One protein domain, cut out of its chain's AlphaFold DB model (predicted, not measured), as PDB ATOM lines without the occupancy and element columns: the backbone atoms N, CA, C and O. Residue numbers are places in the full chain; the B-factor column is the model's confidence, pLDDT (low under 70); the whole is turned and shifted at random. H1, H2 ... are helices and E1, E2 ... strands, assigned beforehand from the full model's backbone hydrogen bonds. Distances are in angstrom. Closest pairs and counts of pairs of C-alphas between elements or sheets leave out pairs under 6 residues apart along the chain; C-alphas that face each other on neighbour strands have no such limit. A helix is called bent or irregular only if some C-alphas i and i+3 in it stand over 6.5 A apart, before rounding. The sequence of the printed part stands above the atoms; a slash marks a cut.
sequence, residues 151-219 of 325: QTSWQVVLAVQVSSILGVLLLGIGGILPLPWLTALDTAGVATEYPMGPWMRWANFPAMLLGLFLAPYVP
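What this domain is: This is residues 151 to 219 of the 325 residues of the protein "Calmodulin protein" of Symbiodinium sp. CCMP2592 (UniProt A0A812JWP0). Two helices, H1 and H3, pack on each other and cross while running opposite ways, and a long two-stranded hairpin, E1 and E2, makes an arm at one end of the pair. The short helix H2 packs on H1 near that end, between the hairpin and H3. The printed part has 69 residues with three named helices and two named strands, in the order H1, E1, E2, H2, H3; the sheet E1 - E2 is antiparallel and the class is mixed, helices and strands. The whole is loose and flat, with a radius of gyration of the C-alphas of 15.2 A and spans of 46 by 29 by 15 A.

How they stand to each other: H1, residues 151 to 173, touches H3, residues 204 to 217, closest at the C-alphas of Val 157 and Gly 211, 4.0 A apart. They run opposite ways at a steep tilt of 45 degrees. E1, residues 181 to 187, and E2, residues 190 to 196, form a hairpin, antiparallel at 150 degrees; N 183 and O 194 are 2.9 A apart, within hydrogen-bond range. H1 and E2 are only just apart, closest 8.4 A. With residues 165 to 169 alone, H1 touches H2, residues 198 to 202; the closest C-alphas, of Val 168 and Met 200, are 6.3 A apart. H2 and H3 meet only through their link. Every O i to N i+4 pair is within hydrogen-bond range in H2, against 17 of 19 in H1 and 8 of 10 in H3.

Where its parts are: H1 begins at C-alpha 151, (165.364, 171.127, 57.768), and is 34.3 A long; it is irregular, with C-alphas 152 and 155 8.3 A apart. E1 is 18.5 A long, E2 18.0 A and H2 6.2 A. H3, 20.4 A, ends at C-alpha 217, (159.649, 180.217, 47.365), and is only just irregular, with C-alphas 213 and 216 6.8 A apart.

The domain as a whole: The C-alphas of Gly 189 and Pro 219, the two farthest apart, are 48.7 A apart. The printed part has no cut and no long link. Mean pLDDT of the printed part is 93.8, and no printed residue is under 70.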
ATOM      1  N   GLN A 151     163.938 170.927  57.496       95.19
ATOM      2  CA  GLN A 151     165.364 171.127  57.768       95.19
ATOM      3  C   GLN A 151     165.948 172.370  57.090       95.19
ATOM      4  O   GLN A 151     166.830 173.022  57.650       95.19
ATOM      5  N   THR A 152     165.489 172.695  55.883       95.75
ATOM      6  CA  THR A 152     165.995 173.847  55.120       95.75
ATOM      7  C   THR A 152     165.258 175.141  55.437       95.75
ATOM      8  O   THR A 152     165.826 176.219  55.273       95.75
ATOM      9  N   SER A 153     164.005 175.058  55.894       95.44
ATOM     10  CA  SER A 153     163.101 176.211  55.916       95.44
ATOM     11  C   SER A 153     162.312 176.395  57.215       95.44
ATOM     12  O   SER A 153     161.381 177.201  57.235       95.44
ATOM     13  N   TRP A 154     162.692 175.740  58.322       95.25
ATOM     14  CA  TRP A 154     162.017 175.898  59.623       95.25
ATOM     15  C   TRP A 154     161.891 177.359  60.071       95.25
ATOM     16  O   TRP A 154     160.889 177.728  60.673       95.25
ATOM     17  N   GLN A 155     162.870 178.209  59.742       96.25
ATOM     18  CA  GLN A 155     162.840 179.632  60.092       96.25
ATOM     19  C   GLN A 155     161.675 180.361  59.425       96.25
ATOM     20  O   GLN A 155     161.045 181.206  60.051       96.25
ATOM     21  N   VAL A 156     161.366 180.027  58.169       96.62
ATOM     22  CA  VAL A 156     160.230 180.622  57.455       96.62
ATOM     23  C   VAL A 156     158.919 180.092  58.011       96.62
ATOM     24  O   VAL A 156     158.013 180.879  58.257       96.62
ATOM     25  N   VAL A 157     158.841 178.787  58.285       96.12
ATOM     26  CA  VAL A 157     157.665 178.182  58.926       96.12
ATOM     27  C   VAL A 157     157.376 178.856  60.272       96.12
ATOM     28  O   VAL A 157     156.245 179.270  60.522       96.12
ATOM     29  N   LEU A 158     158.403 179.033  61.106       95.69
ATOM     30  CA  LEU A 158     158.287 179.690  62.404       95.69
ATOM     31  C   LEU A 158     157.930 181.174  62.265       95.69
ATOM     32  O   LEU A 158     157.052 181.653  62.973       95.69
ATOM     33  N   ALA A 159     158.566 181.901  61.344       97.31
ATOM     34  CA  ALA A 159     158.277 183.315  61.118       97.31
ATOM     35  C   ALA A 159     156.825 183.538  60.672       97.31
ATOM     36  O   ALA A 159     156.172 184.451  61.177       97.31
ATOM     37  N   VAL A 160     156.299 182.696  59.776       97.56
ATOM     38  CA  VAL A 160     154.896 182.758  59.338       97.56
ATOM     39  C   VAL A 160     153.949 182.437  60.495       97.56
ATOM     40  O   VAL A 160     152.970 183.157  60.683       97.56
ATOM     41  N   GLN A 161     154.253 181.426  61.315       95.62
ATOM     42  CA  GLN A 161     153.457 181.109  62.508       95.62
ATOM     43  C   GLN A 161     153.433 182.262  63.515       95.62
ATOM     44  O   GLN A 161     152.357 182.716  63.895       95.62
ATOM     45  N   VAL A 162     154.602 182.779  63.905       96.56
ATOM     46  CA  VAL A 162     154.711 183.898  64.854       96.56
ATOM     47  C   VAL A 162     153.997 185.136  64.314       96.56
ATOM     48  O   VAL A 162     153.245 185.771  65.048       96.56
ATOM     49  N   SER A 163     154.169 185.450  63.027       97.56
ATOM     50  CA  SER A 163     153.496 186.591  62.395       97.56
ATOM     51  C   SER A 163     151.978 186.416  62.357       97.56
ATOM     52  O   SER A 163     151.254 187.376  62.594       97.56
ATOM     53  N   SER A 164     151.488 185.199  62.099       97.12
ATOM     54  CA  SER A 164     150.055 184.886  62.117       97.12
ATOM     55  C   SER A 164     149.462 185.056  63.517       97.12
ATOM     56  O   SER A 164     148.466 185.757  63.682       97.12
ATOM     57  N   ILE A 165     150.115 184.494  64.541       94.56
ATOM     58  CA  ILE A 165     149.679 184.609  65.940       94.56
ATOM     59  C   ILE A 165     149.676 186.075  66.381       94.56
ATOM     60  O   ILE A 165     148.684 186.549  66.933       94.56
ATOM     61  N   LEU A 166     150.757 186.810  66.101       96.50
ATOM     62  CA  LEU A 166     150.854 188.231  66.427       96.50
ATOM     63  C   LEU A 166     149.797 189.051  65.679       96.50
ATOM     64  O   LEU A 166     149.172 189.924  66.272       96.50
ATOM     65  N   GLY A 167     149.556 188.753  64.401       96.88
ATOM     66  CA  GLY A 167     148.521 189.402  63.601       96.88
ATOM     67  C   GLY A 167     147.126 189.195  64.187       96.88
ATOM     68  O   GLY A 167     146.407 190.165  64.403       96.88
ATOM     69  N   VAL A 168     146.761 187.953  64.522       96.31
ATOM     70  CA  VAL A 168     145.474 187.641  65.166       96.31
ATOM     71  C   VAL A 168     145.345 188.330  66.523       96.31
ATOM     72  O   VAL A 168     144.285 188.876  66.827       96.31
ATOM     73  N   LEU A 169     146.416 188.359  67.321       94.19
ATOM     74  CA  LEU A 169     146.436 189.057  68.606       94.19
ATOM     75  C   LEU A 169     146.189 190.562  68.436       94.19
ATOM     76  O   LEU A 169     145.318 191.115  69.102       94.19
ATOM     77  N   LEU A 170     146.915 191.219  67.528       96.25
ATOM     78  CA  LEU A 170     146.772 192.655  67.270       96.25
ATOM     79  C   LEU A 170     145.385 193.005  66.718       96.25
ATOM     80  O   LEU A 170     144.798 194.000  67.135       96.25
ATOM     81  N   LEU A 171     144.833 192.176  65.828       96.88
ATOM     82  CA  LEU A 171     143.469 192.344  65.319       96.88
ATOM     83  C   LEU A 171     142.412 192.168  66.420       96.88
ATOM     84  O   LEU A 171     141.393 192.856  66.396       96.88
ATOM     85  N   GLY A 172     142.653 191.278  67.388       94.56
ATOM     86  CA  GLY A 172     141.809 191.122  68.574       94.56
ATOM     87  C   GLY A 172     141.875 192.338  69.500       94.56
ATOM     88  O   GLY A 172     140.837 192.883  69.862       94.56
ATOM     89  N   ILE A 173     143.082 192.818  69.823       93.00
ATOM     90  CA  ILE A 173     143.288 194.029  70.644       93.00
ATOM     91  C   ILE A 173     142.656 195.259  69.979       93.00
ATOM     92  O   ILE A 173     142.064 196.094  70.656       93.00
ATOM     93  N   GLY A 174     142.746 195.362  68.651       96.25
ATOM     94  CA  GLY A 174     142.128 196.439  67.879       96.25
ATOM     95  C   GLY A 174     140.603 196.350  67.756       96.25
ATOM     96  O   GLY A 174     140.014 197.204  67.101       96.25
ATOM     97  N   GLY A 175     139.962 195.320  68.320       95.06
ATOM     98  CA  GLY A 175     138.515 195.109  68.227       95.06
ATOM     99  C   GLY A 175     138.016 194.747  66.823       95.06
ATOM    100  O   GLY A 175     136.815 194.797  66.575       95.06
ATOM    101  N   ILE A 176     138.918 194.396  65.899       97.31
ATOM    102  CA  ILE A 176     138.570 193.995  64.526       97.31
ATOM    103  C   ILE A 176     138.103 192.540  64.511       97.31
ATOM    104  O   ILE A 176     137.116 192.206  63.858       97.31
ATOM    105  N   LEU A 177     138.816 191.665  65.228       96.69
ATOM    106  CA  LEU A 177     138.388 190.284  65.421       96.69
ATOM    107  C   LEU A 177     137.517 190.183  66.674       96.69
ATOM    108  O   LEU A 177     137.950 190.617  67.743       96.69
ATOM    109  N   PRO A 178     136.326 189.567  66.584       94.38
ATOM    110  CA  PRO A 178     135.494 189.359  67.754       94.38
ATOM    111  C   PRO A 178     136.190 188.394  68.719       94.38
ATOM    112  O   PRO A 178     136.687 187.336  68.314       94.38
ATOM    113  N   LEU A 179     136.172 188.752  70.003       94.12
ATOM    114  CA  LEU A 179     136.650 187.942  71.123       94.12
ATOM    115  C   LEU A 179     135.456 187.598  72.031       94.12
ATOM    116  O   LEU A 179     135.327 188.168  73.113       94.12
ATOM    117  N   PRO A 180     134.521 186.745  71.572       90.12
ATOM    118  CA  PRO A 180     133.247 186.546  72.261       90.12
ATOM    119  C   PRO A 180     133.367 185.735  73.559       90.12
ATOM    120  O   PRO A 180     132.393 185.666  74.302       90.12
ATOM    121  N   TRP A 181     134.520 185.120  73.842       87.94
ATOM    122  CA  TRP A 181     134.713 184.278  75.024       87.94
ATOM    123  C   TRP A 181     135.615 184.938  76.056       87.94
ATOM    124  O   TRP A 181     136.620 185.549  75.708       87.94
ATOM    125  N   LEU A 182     135.283 184.749  77.331       88.00
ATOM    126  CA  LEU A 182     136.134 185.072  78.470       88.00
ATOM    127  C   LEU A 182     136.688 183.760  79.017       88.00
ATOM    128  O   LEU A 182     135.936 182.851  79.359       88.00
ATOM    129  N   THR A 183     138.009 183.628  79.054       85.38
ATOM    130  CA  THR A 183     138.679 182.484  79.672       85.38
ATOM    131  C   THR A 183     139.313 182.942  80.972       85.38
ATOM    132  O   THR A 183     140.149 183.844  80.971       85.38
ATOM    133  N   ALA A 184     138.914 182.322  82.080       86.50
ATOM    134  CA  ALA A 184     139.541 182.543  83.373       86.50
ATOM    135  C   ALA A 184     140.846 181.743  83.447       86.50
ATOM    136  O   ALA A 184     140.851 180.521  83.292       86.50
ATOM    137  N   LEU A 185     141.956 182.437  83.680       87.38
ATOM    138  CA  LEU A 185     143.239 181.826  83.995       87.38
ATOM    139  C   LEU A 185     143.511 182.057  85.481       87.38
ATOM    140  O   LEU A 185     143.605 183.203  85.921       87.38
ATOM    141  N   ASP A 186     143.628 180.978  86.253       90.19
ATOM    142  CA  ASP A 186     144.090 181.057  87.638       90.19
ATOM    143  C   ASP A 186     145.622 181.047  87.654       90.19
ATOM    144  O   ASP A 186     146.269 180.022  87.419       90.19
ATOM    145  N   THR A 187     146.208 182.216  87.896       90.00
ATOM    146  CA  THR A 187     147.650 182.362  88.095       90.00
ATOM    147  C   THR A 187     147.918 182.718  89.546       90.00
ATOM    148  O   THR A 187     147.639 183.836  89.973       90.00
ATOM    149  N   ALA A 188     148.489 181.769  90.293       90.44
ATOM    150  CA  ALA A 188     148.856 181.932  91.701       90.44
ATOM    151  C   ALA A 188     147.682 182.316  92.630       90.44
ATOM    152  O   ALA A 188     147.862 183.095  93.565       90.44
ATOM    153  N   GLY A 189     146.486 181.768  92.389       91.62
ATOM    154  CA  GLY A 189     145.286 182.029  93.190       91.62
ATOM    155  C   GLY A 189     144.542 183.303  92.791       91.62
ATOM    156  O   GLY A 189     143.574 183.677  93.452       91.62
ATOM    157  N   VAL A 190     144.987 183.988  91.731       91.94
ATOM    158  CA  VAL A 190     144.299 185.142  91.150       91.94
ATOM    159  C   VAL A 190     143.668 184.706  89.834       91.94
ATOM    160  O   VAL A 190     144.346 184.592  88.811       91.94
ATOM    161  N   ALA A 191     142.354 184.483  89.866       93.00
ATOM    162  CA  ALA A 191     141.562 184.256  88.666       93.00
ATOM    163  C   ALA A 191     141.470 185.564  87.872       93.00
ATOM    164  O   ALA A 191     140.843 186.527  88.314       93.00
ATOM    165  N   THR A 192     142.118 185.605  86.711       93.31
ATOM    166  CA  THR A 192     142.031 186.739  85.786       93.31
ATOM    167  C   THR A 192     141.312 186.293  84.522       93.31
ATOM    168  O   THR A 192     141.673 185.278  83.927       93.31
ATOM    169  N   GLU A 193     140.288 187.036  84.115       92.25
ATOM    170  CA  GLU A 193     139.545 186.767  82.886       92.25
ATOM    171  C   GLU A 193     140.214 187.456  81.698       92.25
ATOM    172  O   GLU A 193     140.489 188.657  81.729       92.25
ATOM    173  N   TYR A 194     140.458 186.692  80.635       88.88
ATOM    174  CA  TYR A 194     141.025 187.200  79.393       88.88
ATOM    175  C   TYR A 194     140.061 186.951  78.232       88.88
ATOM    176  O   TYR A 194     139.582 185.823  78.073       88.88
ATOM    177  N   PRO A 195     139.784 187.964  77.391       88.62
ATOM    178  CA  PRO A 195     139.004 187.760  76.183       88.62
ATOM    179  C   PRO A 195     139.804 186.909  75.188       88.62
ATOM    180  O   PRO A 195     140.935 187.246  74.832       88.62
ATOM    181  N   MET A 196     139.220 185.807  74.722       88.12
ATOM    182  CA  MET A 196     139.829 184.887  73.764       88.12
ATOM    183  C   MET A 196     138.880 184.620  72.591       88.12
ATOM    184  O   MET A 196     137.665 184.507  72.737       88.12
ATOM    185  N   GLY A 197     139.450 184.544  71.388       89.62
ATOM    186  CA  GLY A 197     138.727 184.241  70.154       89.62
ATOM    187  C   GLY A 197     139.117 182.873  69.586       89.62
ATOM    188  O   GLY A 197     140.222 182.388  69.848       89.62
ATOM    189  N   PRO A 198     138.277 182.276  68.722       90.25
ATOM    190  CA  PRO A 198     138.550 180.961  68.130       90.25
ATOM    191  C   PRO A 198     139.744 181.043  67.167       90.25
ATOM    192  O   PRO A 198     140.526 180.104  67.015       90.25
ATOM    193  N   TRP A 199     139.928 182.222  66.570       92.69
ATOM    194  CA  TRP A 199     140.974 182.573  65.623       92.69
ATOM    195  C   TRP A 199     142.376 182.332  66.182       92.69
ATOM    196  O   TRP A 199     143.241 181.880  65.441       92.69
ATOM    197  N   MET A 200     142.607 182.565  67.481       88.88
ATOM    198  CA  MET A 200     143.921 182.340  68.103       88.88
ATOM    199  C   MET A 200     144.326 180.862  68.049       88.88
ATOM    200  O   MET A 200     145.489 180.540  67.816       88.88
ATOM    201  N   ARG A 201     143.354 179.958  68.204       87.56
ATOM    202  CA  ARG A 201     143.555 178.505  68.136       87.56
ATOM    203  C   ARG A 201     143.615 178.023  66.687       87.56
ATOM    204  O   ARG A 201     144.475 177.217  66.338       87.56
ATOM    205  N   TRP A 202     142.732 178.533  65.831       91.69
ATOM    206  CA  TRP A 202     142.619 178.093  64.439       91.69
ATOM    207  C   TRP A 202     143.709 178.628  63.525       91.69
ATOM    208  O   TRP A 202     143.981 177.996  62.516       91.69
ATOM    209  N   ALA A 203     144.358 179.744  63.856       93.94
ATOM    210  CA  ALA A 203     145.379 180.336  62.997       93.94
ATOM    211  C   ALA A 203     146.700 179.550  62.975       93.94
ATOM    212  O   ALA A 203     147.442 179.646  61.997       93.94
ATOM    213  N   ASN A 204     146.997 178.756  64.010       91.56
ATOM    214  CA  ASN A 204     148.305 178.117  64.162       91.56
ATOM    215  C   ASN A 204     148.601 177.069  63.071       91.56
ATOM    216  O   ASN A 204     149.617 177.144  62.381       91.56
ATOM    217  N   PHE A 205     147.699 176.104  62.873       93.44
ATOM    218  CA  PHE A 205     147.909 175.022  61.904       93.44
ATOM    219  C   PHE A 205     147.907 175.500  60.440       93.44
ATOM    220  O   PHE A 205     148.851 175.172  59.719       93.44
ATOM    221  N   PRO A 206     146.949 176.333  59.985       95.75
ATOM    222  CA  PRO A 206     147.007 176.950  58.666       95.75
ATOM    223  C   PRO A 206     148.265 177.793  58.466       95.75
ATOM    224  O   PRO A 206     148.844 177.737  57.387       95.75
ATOM    225  N   ALA A 207     148.738 178.522  59.484       96.56
ATOM    226  CA  ALA A 207     149.986 179.278  59.378       96.56
ATOM    227  C   ALA A 207     151.211 178.366  59.236       96.56
ATOM    228  O   ALA A 207     152.109 178.674  58.454       96.56
ATOM    229  N   MET A 208     151.245 177.224  59.929       95.38
ATOM    230  CA  MET A 208     152.284 176.214  59.718       95.38
ATOM    231  C   MET A 208     152.257 175.678  58.284       95.38
ATOM    232  O   MET A 208     153.301 175.655  57.631       95.38
ATOM    233  N   LEU A 209     151.085 175.276  57.780       96.12
ATOM    234  CA  LEU A 209     150.935 174.787  56.407       96.12
ATOM    235  C   LEU A 209     151.340 175.857  55.393       96.12
ATOM    236  O   LEU A 209     152.133 175.584  54.496       96.12
ATOM    237  N   LEU A 210     150.864 177.089  55.571       97.31
ATOM    238  CA  LEU A 210     151.236 178.230  54.742       97.31
ATOM    239  C   LEU A 210     152.751 178.448  54.764       97.31
ATOM    240  O   LEU A 210     153.361 178.609  53.713       97.31
ATOM    241  N   GLY A 211     153.375 178.386  55.939       96.94
ATOM    242  CA  GLY A 211     154.822 178.467  56.091       96.94
ATOM    243  C   GLY A 211     155.562 177.363  55.335       96.94
ATOM    244  O   GLY A 211     156.560 177.654  54.679       96.94
ATOM    245  N   LEU A 212     155.066 176.122  55.373       95.94
ATOM    246  CA  LEU A 212     155.629 174.990  54.626       95.94
ATOM    247  C   LEU A 212     155.486 175.171  53.108       95.94
ATOM    248  O   LEU A 212     156.428 174.883  52.376       95.94
ATOM    249  N   PHE A 213     154.350 175.684  52.633       96.50
ATOM    250  CA  PHE A 213     154.127 175.935  51.207       96.50
ATOM    251  C   PHE A 213     154.908 177.143  50.686       96.50
ATOM    252  O   PHE A 213     155.435 177.089  49.579       96.50
ATOM    253  N   LEU A 214     155.024 178.217  51.471       97.00
ATOM    254  CA  LEU A 214     155.793 179.411  51.105       97.00
ATOM    255  C   LEU A 214     157.300 179.187  51.217       97.00
ATOM    256  O   LEU A 214     158.072 179.821  50.495       97.00
ATOM    257  N   ALA A 215     157.733 178.288  52.102       96.50
ATOM    258  CA  ALA A 215     159.134 178.029  52.389       96.50
ATOM    259  C   ALA A 215     159.990 177.857  51.117       96.50
ATOM    260  O   ALA A 215     160.920 178.649  50.964       96.50
ATOM    261  N   PRO A 216     159.697 176.955  50.163       96.62
ATOM    262  CA  PRO A 216     160.499 176.785  48.941       96.62
ATOM    263  C   PRO A 216     160.593 178.017  48.016       96.62
ATOM    264  O   PRO A 216     161.453 178.072  47.129       96.62
ATOM    265  N   TYR A 217     159.714 179.007  48.191       97.00
ATOM    266  CA  TYR A 217     159.649 180.217  47.365       97.00
ATOM    267  C   TYR A 217     160.376 181.410  47.985       97.00
ATOM    268  O   TYR A 217     160.762 182.324  47.258       97.00
ATOM    269  N   VAL A 218     160.617 181.398  49.299       96.44
ATOM    270  CA  VAL A 218     161.380 182.460  49.963       96.44
ATOM    271  C   VAL A 218     162.863 182.352  49.575       96.44
ATOM    272  O   VAL A 218     163.462 181.291  49.782       96.44
ATOM    273  N   PRO A 219     163.478 183.428  49.041       94.75
ATOM    274  CA  PRO A 219     164.892 183.437  48.680       94.75
ATOM    275  C   PRO A 219     165.796 183.097  49.868       94.75
ATOM    276  O   PRO A 219     165.622 183.610  50.976       94.75
TER     277      PRO A 219